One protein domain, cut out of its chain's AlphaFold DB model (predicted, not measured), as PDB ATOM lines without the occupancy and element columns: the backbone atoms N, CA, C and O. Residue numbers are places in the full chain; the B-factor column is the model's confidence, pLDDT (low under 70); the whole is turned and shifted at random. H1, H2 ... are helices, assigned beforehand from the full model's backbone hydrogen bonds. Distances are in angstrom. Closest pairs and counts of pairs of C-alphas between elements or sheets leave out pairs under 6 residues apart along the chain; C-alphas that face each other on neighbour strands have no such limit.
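This is residues 2 to 67 of the 743 residues of the protein "RecQ family helicase" of Pyrenophora teres f. maculata (UniProt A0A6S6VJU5). Three helices make a loose rod: H2 and H3 follow one another along its length, with a clear change of direction between them, and H1 runs back the other way beside the place where they come close. The first part of H1 packs on the first part of H3, the last residue of H1 comes near H2, and residues 61 to 67 stick out free at one end. The printed part has 66 residues with three named helices, in the order H1, H2, H3, no named strand, and the class all helix. It is loose, with a radius of gyration of the C-alphas of 14.4 A, and spans 49 by 20 by 16 A.

H1, residues 2 to 17, touches H3, residues 49 to 66, with residues 2 to 9 alone, and H3 touches H1 with residues 50 to 57 alone. Their closest C-alphas, of Ala 2 and Ala 53, are 6.0 A apart. They run opposite ways at a shallow tilt of 29 degrees. H2, residues 28 to 41, is close to H1 but not clearly touching; their closest C-alphas, of Leu 17 and Phe 34, are 6.2 A apart. These two run opposite ways at a shallow tilt of 32 degrees, only just short of steep. H2 and H3 are close but not clearly touching, with the closest C-alphas, of Tyr 41 and Met 50, 6.9 A apart; they run the same way at a steep tilt of 59 degrees. In H1, H2 and H3 every O i to N i+4 pair is within hydrogen-bond range.

H1 begins at C-alpha 2 (39.612, 48.866, 29.360) and is 21.8 A long from first to last C-alpha. H2 begins at C-alpha 28 (39.536, 38.919, 59.853) and is 19.7 A long. H3 is 25.0 A long and ends at C-alpha 66 (42.594, 36.113, 16.552).

The two C-alphas farthest apart, of Ala 25 and Thr 67, are 49.2 A apart. The printed part has no cut, and both links are short. The mean pLDDT of the printed part is 74.5, with residues 2 to 3, 20 to 31 and 61 to 67 under 70.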
ATOM      1  N   ALA A   2      40.256  49.760  28.381       69.94
ATOM      2  CA  ALA A   2      39.612  48.866  29.360       69.94
ATOM      3  C   ALA A   2      40.537  48.408  30.510       69.94
ATOM      4  O   ALA A   2      40.136  48.456  31.664       69.94
ATOM      5  N   ALA A   3      41.804  48.069  30.228       68.56
ATOM      6  CA  ALA A   3      42.779  47.693  31.263       68.56
ATOM      7  C   ALA A   3      43.056  48.808  32.291       68.56
ATOM      8  O   ALA A   3      43.199  48.535  33.479       68.56
ATOM      9  N   GLY A   4      43.085  50.069  31.845       70.62
ATOM     10  CA  GLY A   4      43.235  51.221  32.736       70.62
ATOM     11  C   GLY A   4      41.997  51.434  33.604       70.62
ATOM     12  O   GLY A   4      42.124  51.675  34.796       70.62
ATOM     13  N   VAL A   5      40.802  51.251  33.033       77.81
ATOM     14  CA  VAL A   5      39.532  51.317  33.775       77.81
ATOM     15  C   VAL A   5      39.456  50.208  34.830       77.81
ATOM     16  O   VAL A   5      39.160  50.494  35.983       77.81
ATOM     17  N   VAL A   6      39.816  48.970  34.475       81.25
ATOM     18  CA  VAL A   6      39.922  47.835  35.411       81.25
ATOM     19  C   VAL A   6      40.903  48.136  36.547       81.25
ATOM     20  O   VAL A   6      40.610  47.848  37.707       81.25
ATOM     21  N   TYR A   7      42.054  48.736  36.236       78.38
ATOM     22  CA  TYR A   7      43.030  49.147  37.244       78.38
ATOM     23  C   TYR A   7      42.462  50.219  38.183       78.38
ATOM     24  O   TYR A   7      42.505  50.038  39.398       78.38
ATOM     25  N   CYS A   8      41.867  51.288  37.648       82.75
ATOM     26  CA  CYS A   8      41.260  52.350  38.450       82.75
ATOM     27  C   CYS A   8      40.117  51.830  39.329       82.75
ATOM     28  O   CYS A   8      40.078  52.161  40.508       82.75
ATOM     29  N   ILE A   9      39.236  50.974  38.798       84.62
ATOM     30  CA  ILE A   9      38.156  50.344  39.575       84.62
ATOM     31  C   ILE A   9      38.737  49.517  40.723       84.62
ATOM     32  O   ILE A   9      38.247  49.615  41.840       84.62
ATOM     33  N   ARG A  10      39.797  48.734  40.486       82.94
ATOM     34  CA  ARG A  10      40.449  47.941  41.541       82.94
ATOM     35  C   ARG A  10      41.090  48.814  42.611       82.94
ATOM     36  O   ARG A  10      40.943  48.505  43.782       82.94
ATOM     37  N   VAL A  11      41.780  49.885  42.222       81.75
ATOM     38  CA  VAL A  11      42.407  50.812  43.176       81.75
ATOM     39  C   VAL A  11      41.344  51.521  44.014       81.75
ATOM     40  O   VAL A  11      41.449  51.527  45.234       81.75
ATOM     41  N   LEU A  12      40.291  52.044  43.381       84.00
ATOM     42  CA  LEU A  12      39.186  52.708  44.078       84.00
ATOM     43  C   LEU A  12      38.405  51.743  44.970       84.00
ATOM     44  O   LEU A  12      38.044  52.106  46.079       84.00
ATOM     45  N   ALA A  13      38.166  50.511  44.518       82.50
ATOM     46  CA  ALA A  13      37.482  49.510  45.325       82.50
ATOM     47  C   ALA A  13      38.336  49.046  46.507       82.50
ATOM     48  O   ALA A  13      37.797  48.804  47.574       82.50
ATOM     49  N   VAL A  14      39.658  48.949  46.350       80.50
ATOM     50  CA  VAL A  14      40.555  48.664  47.477       80.50
ATOM     51  C   VAL A  14      40.572  49.829  48.462       80.50
ATOM     52  O   VAL A  14      40.542  49.575  49.653       80.50
ATOM     53  N   GLU A  15      40.567  51.080  48.003       81.50
ATOM     54  CA  GLU A  15      40.496  52.236  48.908       81.50
ATOM     55  C   GLU A  15      39.125  52.375  49.586       81.50
ATOM     56  O   GLU A  15      39.046  52.801  50.725       81.50
ATOM     57  N   PHE A  16      38.040  51.993  48.912       79.75
ATOM     58  CA  PHE A  16      36.690  52.071  49.470       79.75
ATOM     59  C   PHE A  16      36.372  50.919  50.430       79.75
ATOM     60  O   PHE A  16      35.694  51.120  51.428       79.75
ATOM     61  N   LEU A  17      36.830  49.706  50.109       75.69
ATOM     62  CA  LEU A  17      36.556  48.505  50.901       75.69
ATOM     63  C   LEU A  17      37.609  48.255  51.983       75.69
ATOM     64  O   LEU A  17      37.326  47.551  52.942       75.69
ATOM     65  N   LEU A  18      38.825  48.777  51.799       74.12
ATOM     66  CA  LEU A  18      39.955  48.657  52.725       74.12
ATOM     67  C   LEU A  18      40.772  49.971  52.738       74.12
ATOM     68  O   LEU A  18      41.922  49.984  52.246       74.12
ATOM     69  N   PRO A  19      40.186  51.069  53.262       76.31
ATOM     70  CA  PRO A  19      40.810  52.391  53.286       76.31
ATOM     71  C   PRO A  19      42.210  52.343  53.880       76.31
ATOM     72  O   PRO A  19      42.451  51.713  54.912       76.31
ATOM     73  N   ALA A  20      43.170  53.002  53.232       67.94
ATOM     74  CA  ALA A  20      44.570  52.905  53.638       67.94
ATOM     75  C   ALA A  20      44.821  53.424  55.069       67.94
ATOM     76  O   ALA A  20      45.751  52.950  55.723       67.94
ATOM     77  N   GLU A  21      43.988  54.352  55.548       65.50
ATOM     78  CA  GLU A  21      44.049  54.942  56.892       65.50
ATOM     79  C   GLU A  21      43.574  53.983  58.000       65.50
ATOM     80  O   GLU A  21      44.073  54.050  59.122       65.50
ATOM     81  N   GLU A  22      42.686  53.039  57.678       63.97
ATOM     82  CA  GLU A  22      42.056  52.120  58.642       63.97
ATOM     83  C   GLU A  22      42.672  50.708  58.616       63.97
ATOM     84  O   GLU A  22      42.397  49.882  59.485       63.97
ATOM     85  N   ARG A  23      43.636  50.456  57.713       62.66
ATOM     86  CA  ARG A  23      44.332  49.160  57.547       62.66
ATOM     87  C   ARG A  23      44.991  48.576  58.792       62.66
ATOM     88  O   ARG A  23      45.288  47.385  58.803       62.66
ATOM     89  N   GLY A  24      45.262  49.393  59.808       56.44
ATOM     90  CA  GLY A  24      45.819  48.938  61.083       56.44
ATOM     91  C   GLY A  24      44.785  48.387  62.071       56.44
ATOM     92  O   GLY A  24      45.189  47.743  63.037       56.44
ATOM     93  N   ALA A  25      43.496  48.649  61.844       56.84
ATOM     94  CA  ALA A  25      42.388  48.268  62.718       56.84
ATOM     95  C   ALA A  25      41.562  47.093  62.171       56.84
ATOM     96  O   ALA A  25      40.725  46.573  62.903       56.84
ATOM     97  N   HIS A  26      41.808  46.674  60.923       59.00
ATOM     98  CA  HIS A  26      40.958  45.690  60.272       59.00
ATOM     99  C   HIS A  26      41.142  44.265  60.822       59.00
ATOM    100  O   HIS A  26      42.251  43.723  60.814       59.00
ATOM    101  N   GLU A  27      40.049  43.659  61.296       63.06
ATOM    102  CA  GLU A  27      39.983  42.270  61.783       63.06
ATOM    103  C   GLU A  27      39.634  41.285  60.642       63.06
ATOM    104  O   GLU A  27      39.188  41.685  59.567       63.06
ATOM    105  N   ASP A  28      39.796  39.972  60.863       61.94
ATOM    106  CA  ASP A  28      39.536  38.919  59.853       61.94
ATOM    107  C   ASP A  28      38.124  38.992  59.230       61.94
ATOM    108  O   ASP A  28      37.933  38.648  58.063       61.94
ATOM    109  N   ALA A  29      37.139  39.495  59.981       59.81
ATOM    110  CA  ALA A  29      35.766  39.673  59.512       59.81
ATOM    111  C   ALA A  29      35.651  40.674  58.346       59.81
ATOM    112  O   ALA A  29      34.842  40.478  57.440       59.81
ATOM    113  N   GLU A  30      36.488  41.711  58.329       65.19
ATOM    114  CA  GLU A  30      36.491  42.742  57.286       65.19
ATOM    115  C   GLU A  30      37.257  42.274  56.042       65.19
ATOM    116  O   GLU A  30      36.933  42.661  54.919       65.19
ATOM    117  N   LEU A  31      38.222  41.360  56.208       67.50
ATOM    118  CA  LEU A  31      38.845  40.657  55.087       67.50
ATOM    119  C   LEU A  31      37.859  39.689  54.418       67.50
ATOM    120  O   LEU A  31      37.795  39.640  53.188       67.50
ATOM    121  N   ASP A  32      37.068  38.954  55.198       75.62
ATOM    122  CA  ASP A  32      35.997  38.099  54.675       75.62
ATOM    123  C   ASP A  32      34.906  38.931  53.985       75.62
ATOM    124  O   ASP A  32      34.428  38.563  52.904       75.62
ATOM    125  N   GLU A  33      34.559  40.096  54.536       75.75
ATOM    126  CA  GLU A  33      33.658  41.058  53.900       75.75
ATOM    127  C   GLU A  33      34.250  41.616  52.599       75.75
ATOM    128  O   GLU A  33      33.558  41.662  51.575       75.75
ATOM    129  N   PHE A  34      35.543  41.950  52.575       80.94
ATOM    130  CA  PHE A  34      36.254  42.358  51.365       80.94
ATOM    131  C   PHE A  34      36.246  41.254  50.307       80.94
ATOM    132  O   PHE A  34      35.960  41.527  49.142       80.94
ATOM    133  N   LEU A  35      36.539  40.004  50.674       79.81
ATOM    134  CA  LEU A  35      36.547  38.872  49.745       79.81
ATOM    135  C   LEU A  35      35.148  38.599  49.191       79.81
ATOM    136  O   LEU A  35      34.998  38.408  47.980       79.81
ATOM    137  N   THR A  36      34.128  38.670  50.045       83.38
ATOM    138  CA  THR A  36      32.720  38.533  49.659       83.38
ATOM    139  C   THR A  36      32.309  39.654  48.706       83.38
ATOM    140  O   THR A  36      31.711  39.413  47.655       83.38
ATOM    141  N   THR A  37      32.693  40.891  49.008       81.62
ATOM    142  CA  THR A  37      32.379  42.069  48.193       81.62
ATOM    143  C   THR A  37      33.153  42.063  46.876       81.62
ATOM    144  O   THR A  37      32.594  42.356  45.818       81.62
ATOM    145  N   ARG A  38      34.413  41.622  46.886       84.38
ATOM    146  CA  ARG A  38      35.219  41.383  45.685       84.38
ATOM    147  C   ARG A  38      34.563  40.336  44.793       84.38
ATOM    148  O   ARG A  38      34.469  40.566  43.593       84.38
ATOM    149  N   GLN A  39      34.100  39.220  45.350       82.44
ATOM    150  CA  GLN A  39      33.401  38.181  44.590       82.44
ATOM    151  C   GLN A  39      32.048  38.671  44.054       82.44
ATOM    152  O   GLN A  39      31.612  38.259  42.984       82.44
ATOM    153  N   LYS A  40      31.385  39.579  44.771       83.06
ATOM    154  CA  LYS A  40      30.103  40.136  44.344       83.06
ATOM    155  C   LYS A  40      30.232  41.218  43.277       83.06
ATOM    156  O   LYS A  40      29.336  41.320  42.451       83.06
ATOM    157  N   TYR A  41      31.293  42.029  43.291       83.12
ATOM    158  CA  TYR A  41      31.369  43.206  42.418       83.12
ATOM    159  C   TYR A  41      32.595  43.283  41.514       83.12
ATOM    160  O   TYR A  41      32.531  43.983  40.504       83.12
ATOM    161  N   LEU A  42      33.699  42.611  41.848       83.56
ATOM    162  CA  LEU A  42      34.991  42.784  41.172       83.56
ATOM    163  C   LEU A  42      35.439  41.586  40.324       83.56
ATOM    164  O   LEU A  42      36.493  41.660  39.683       83.56
ATOM    165  N   THR A  43      34.684  40.490  40.326       80.50
ATOM    166  CA  THR A  43      34.972  39.289  39.533       80.50
ATOM    167  C   THR A  43      34.126  39.220  38.270       80.50
ATOM    168  O   THR A  43      33.072  39.852  38.162       80.50
ATOM    169  N   ASP A  44      34.598  38.430  37.309       74.81
ATOM    170  CA  ASP A  44      33.829  38.101  36.113       74.81
ATOM    171  C   ASP A  44      32.563  37.304  36.477       74.81
ATOM    172  O   ASP A  44      32.534  36.597  37.487       74.81
ATOM    173  N   GLY A  45      31.496  37.472  35.697       76.75
ATOM    174  CA  GLY A  45      30.179  36.876  35.943       76.75
ATOM    175  C   GLY A  45      29.325  37.568  37.017       76.75
ATOM    176  O   GLY A  45      28.200  37.141  37.261       76.75
ATOM    177  N   SER A  46      29.807  38.651  37.637       79.50
ATOM    178  CA  SER A  46      29.062  39.390  38.674       79.50
ATOM    179  C   SER A  46      27.954  40.308  38.136       79.50
ATOM    180  O   SER A  46      27.175  40.858  38.911       79.50
ATOM    181  N   GLY A  47      27.878  40.512  36.815       82.12
ATOM    182  CA  GLY A  47      26.886  41.396  36.189       82.12
ATOM    183  C   GLY A  47      27.115  42.891  36.448       82.12
ATOM    184  O   GLY A  47      26.232  43.706  36.194       82.12
ATOM    185  N   THR A  48      28.288  43.273  36.960       87.44
ATOM    186  CA  THR A  48      28.645  44.667  37.258       87.44
ATOM    187  C   THR A  48      29.390  45.347  36.110       87.44
ATOM    188  O   THR A  48      29.837  44.706  35.158       87.44
ATOM    189  N   VAL A  49      29.617  46.661  36.236       85.44
ATOM    190  CA  VAL A  49      30.498  47.424  35.331       85.44
ATOM    191  C   VAL A  49      31.904  46.815  35.268       85.44
ATOM    192  O   VAL A  49      32.514  46.787  34.202       85.44
ATOM    193  N   MET A  50      32.406  46.277  36.384       87.56
ATOM    194  CA  MET A  50      33.694  45.585  36.418       87.56
ATOM    195  C   MET A  50      33.645  44.265  35.645       87.56
ATOM    196  O   MET A  50      34.571  43.987  34.888       87.56
ATOM    197  N   SER A  51      32.559  43.492  35.772       84.38
ATOM    198  CA  SER A  51      32.336  42.301  34.942       84.38
ATOM    199  C   SER A  51      32.345  42.671  33.460       84.38
ATOM    200  O   SER A  51      33.105  42.086  32.704       84.38
ATOM    201  N   GLY A  52      31.598  43.703  33.053       84.81
ATOM    202  CA  GLY A  52      31.583  44.169  31.663       84.81
ATOM    203  C   GLY A  52      32.957  44.638  31.171       84.81
ATOM    204  O   GLY A  52      33.357  44.325  30.051       84.81
ATOM    205  N   ALA A  53      33.724  45.337  32.014       85.12
ATOM    206  CA  ALA A  53      35.085  45.758  31.690       85.12
ATOM    207  C   ALA A  53      36.051  44.567  31.553       85.12
ATOM    208  O   ALA A  53      36.899  44.582  30.661       85.12
ATOM    209  N   LEU A  54      35.913  43.538  32.396       81.06
ATOM    210  CA  LEU A  54      36.663  42.285  32.297       81.06
ATOM    211  C   LEU A  54      36.287  41.519  31.026       81.06
ATOM    212  O   LEU A  54      37.181  41.144  30.278       81.06
ATOM    213  N   THR A  55      34.996  41.378  30.717       84.88
ATOM    214  CA  THR A  55      34.523  40.725  29.488       84.88
ATOM    215  C   THR A  55      35.028  41.444  28.239       84.88
ATOM    216  O   THR A  55      35.526  40.796  27.326       84.88
ATOM    217  N   LEU A  56      34.979  42.781  28.195       84.38
ATOM    218  CA  LEU A  56      35.539  43.567  27.087       84.38
ATOM    219  C   LEU A  56      37.058  43.408  26.964       84.38
ATOM    220  O   LEU A  56      37.593  43.455  25.860       84.38
ATOM    221  N   LEU A  57      37.759  43.228  28.083       80.56
ATOM    222  CA  LEU A  57      39.200  42.996  28.104       80.56
ATOM    223  C   LEU A  57      39.540  41.592  27.586       80.56
ATOM    224  O   LEU A  57      40.448  41.461  26.772       80.56
ATOM    225  N   THR A  58      38.778  40.572  27.980       76.00
ATOM    226  CA  THR A  58      38.881  39.200  27.455       76.00
ATOM    227  C   THR A  58      38.513  39.139  25.973       76.00
ATOM    228  O   THR A  58      39.220  38.518  25.186       76.00
ATOM    229  N   TYR A  59      37.460  39.845  25.557       79.25
ATOM    230  CA  TYR A  59      37.063  39.959  24.153       79.25
ATOM    231  C   TYR A  59      38.124  40.689  23.323       79.25
ATOM    232  O   TYR A  59      38.501  40.220  22.255       79.25
ATOM    233  N   GLY A  60      38.670  41.795  23.835       70.00
ATOM    234  CA  GLY A  60      39.777  42.514  23.206       70.00
ATOM    235  C   GLY A  60      41.034  41.654  23.068       70.00
ATOM    236  O   GLY A  60      41.680  41.707  22.028       70.00
ATOM    237  N   LYS A  61      41.340  40.819  24.067       62.44
ATOM    238  CA  LYS A  61      42.420  39.822  24.006       62.44
ATOM    239  C   LYS A  61      42.162  38.745  22.969       62.44
ATOM    240  O   LYS A  61      43.041  38.454  22.171       62.44
ATOM    241  N   SER A  62      40.958  38.181  22.955       68.62
ATOM    242  CA  SER A  62      40.550  37.186  21.963       68.62
ATOM    243  C   SER A  62      40.637  37.748  20.543       68.62
ATOM    244  O   SER A  62      41.181  37.091  19.662       68.62
ATOM    245  N   LEU A  63      40.202  38.995  20.331       65.38
ATOM    246  CA  LEU A  63      40.388  39.697  19.065       65.38
ATOM    247  C   LEU A  63      41.866  39.923  18.750       65.38
ATOM    248  O   LEU A  63      42.267  39.622  17.639       65.38
ATOM    249  N   ALA A  64      42.680  40.401  19.693       53.41
ATOM    250  CA  ALA A  64      44.112  40.623  19.473       53.41
ATOM    251  C   ALA A  64      44.870  39.326  19.137       53.41
ATOM    252  O   ALA A  64      45.761  39.344  18.291       53.41
ATOM    253  N   MET A  65      44.489  38.205  19.757       52.38
ATOM    254  CA  MET A  65      45.035  36.877  19.465       52.38
ATOM    255  C   MET A  65      44.498  36.296  18.145       52.38
ATOM    256  O   MET A  65      45.233  35.606  17.445       52.38
ATOM    257  N   GLY A  66      43.247  36.597  17.777       45.91
ATOM    258  CA  GLY A  66      42.594  36.113  16.552       45.91
ATOM    259  C   GLY A  66      42.846  36.966  15.302       45.91
ATOM    260  O   GLY A  66      42.757  36.469  14.180       45.91
ATOM    261  N   THR A  67      43.189  38.246  15.453       48.62
ATOM    262  CA  THR A  67      43.656  39.088  14.350       48.62
ATOM    263  C   THR A  67      45.131  38.803  14.129       48.62
ATOM    264  O   THR A  67      45.974  39.267  14.894       48.62
TER     265      THR A  67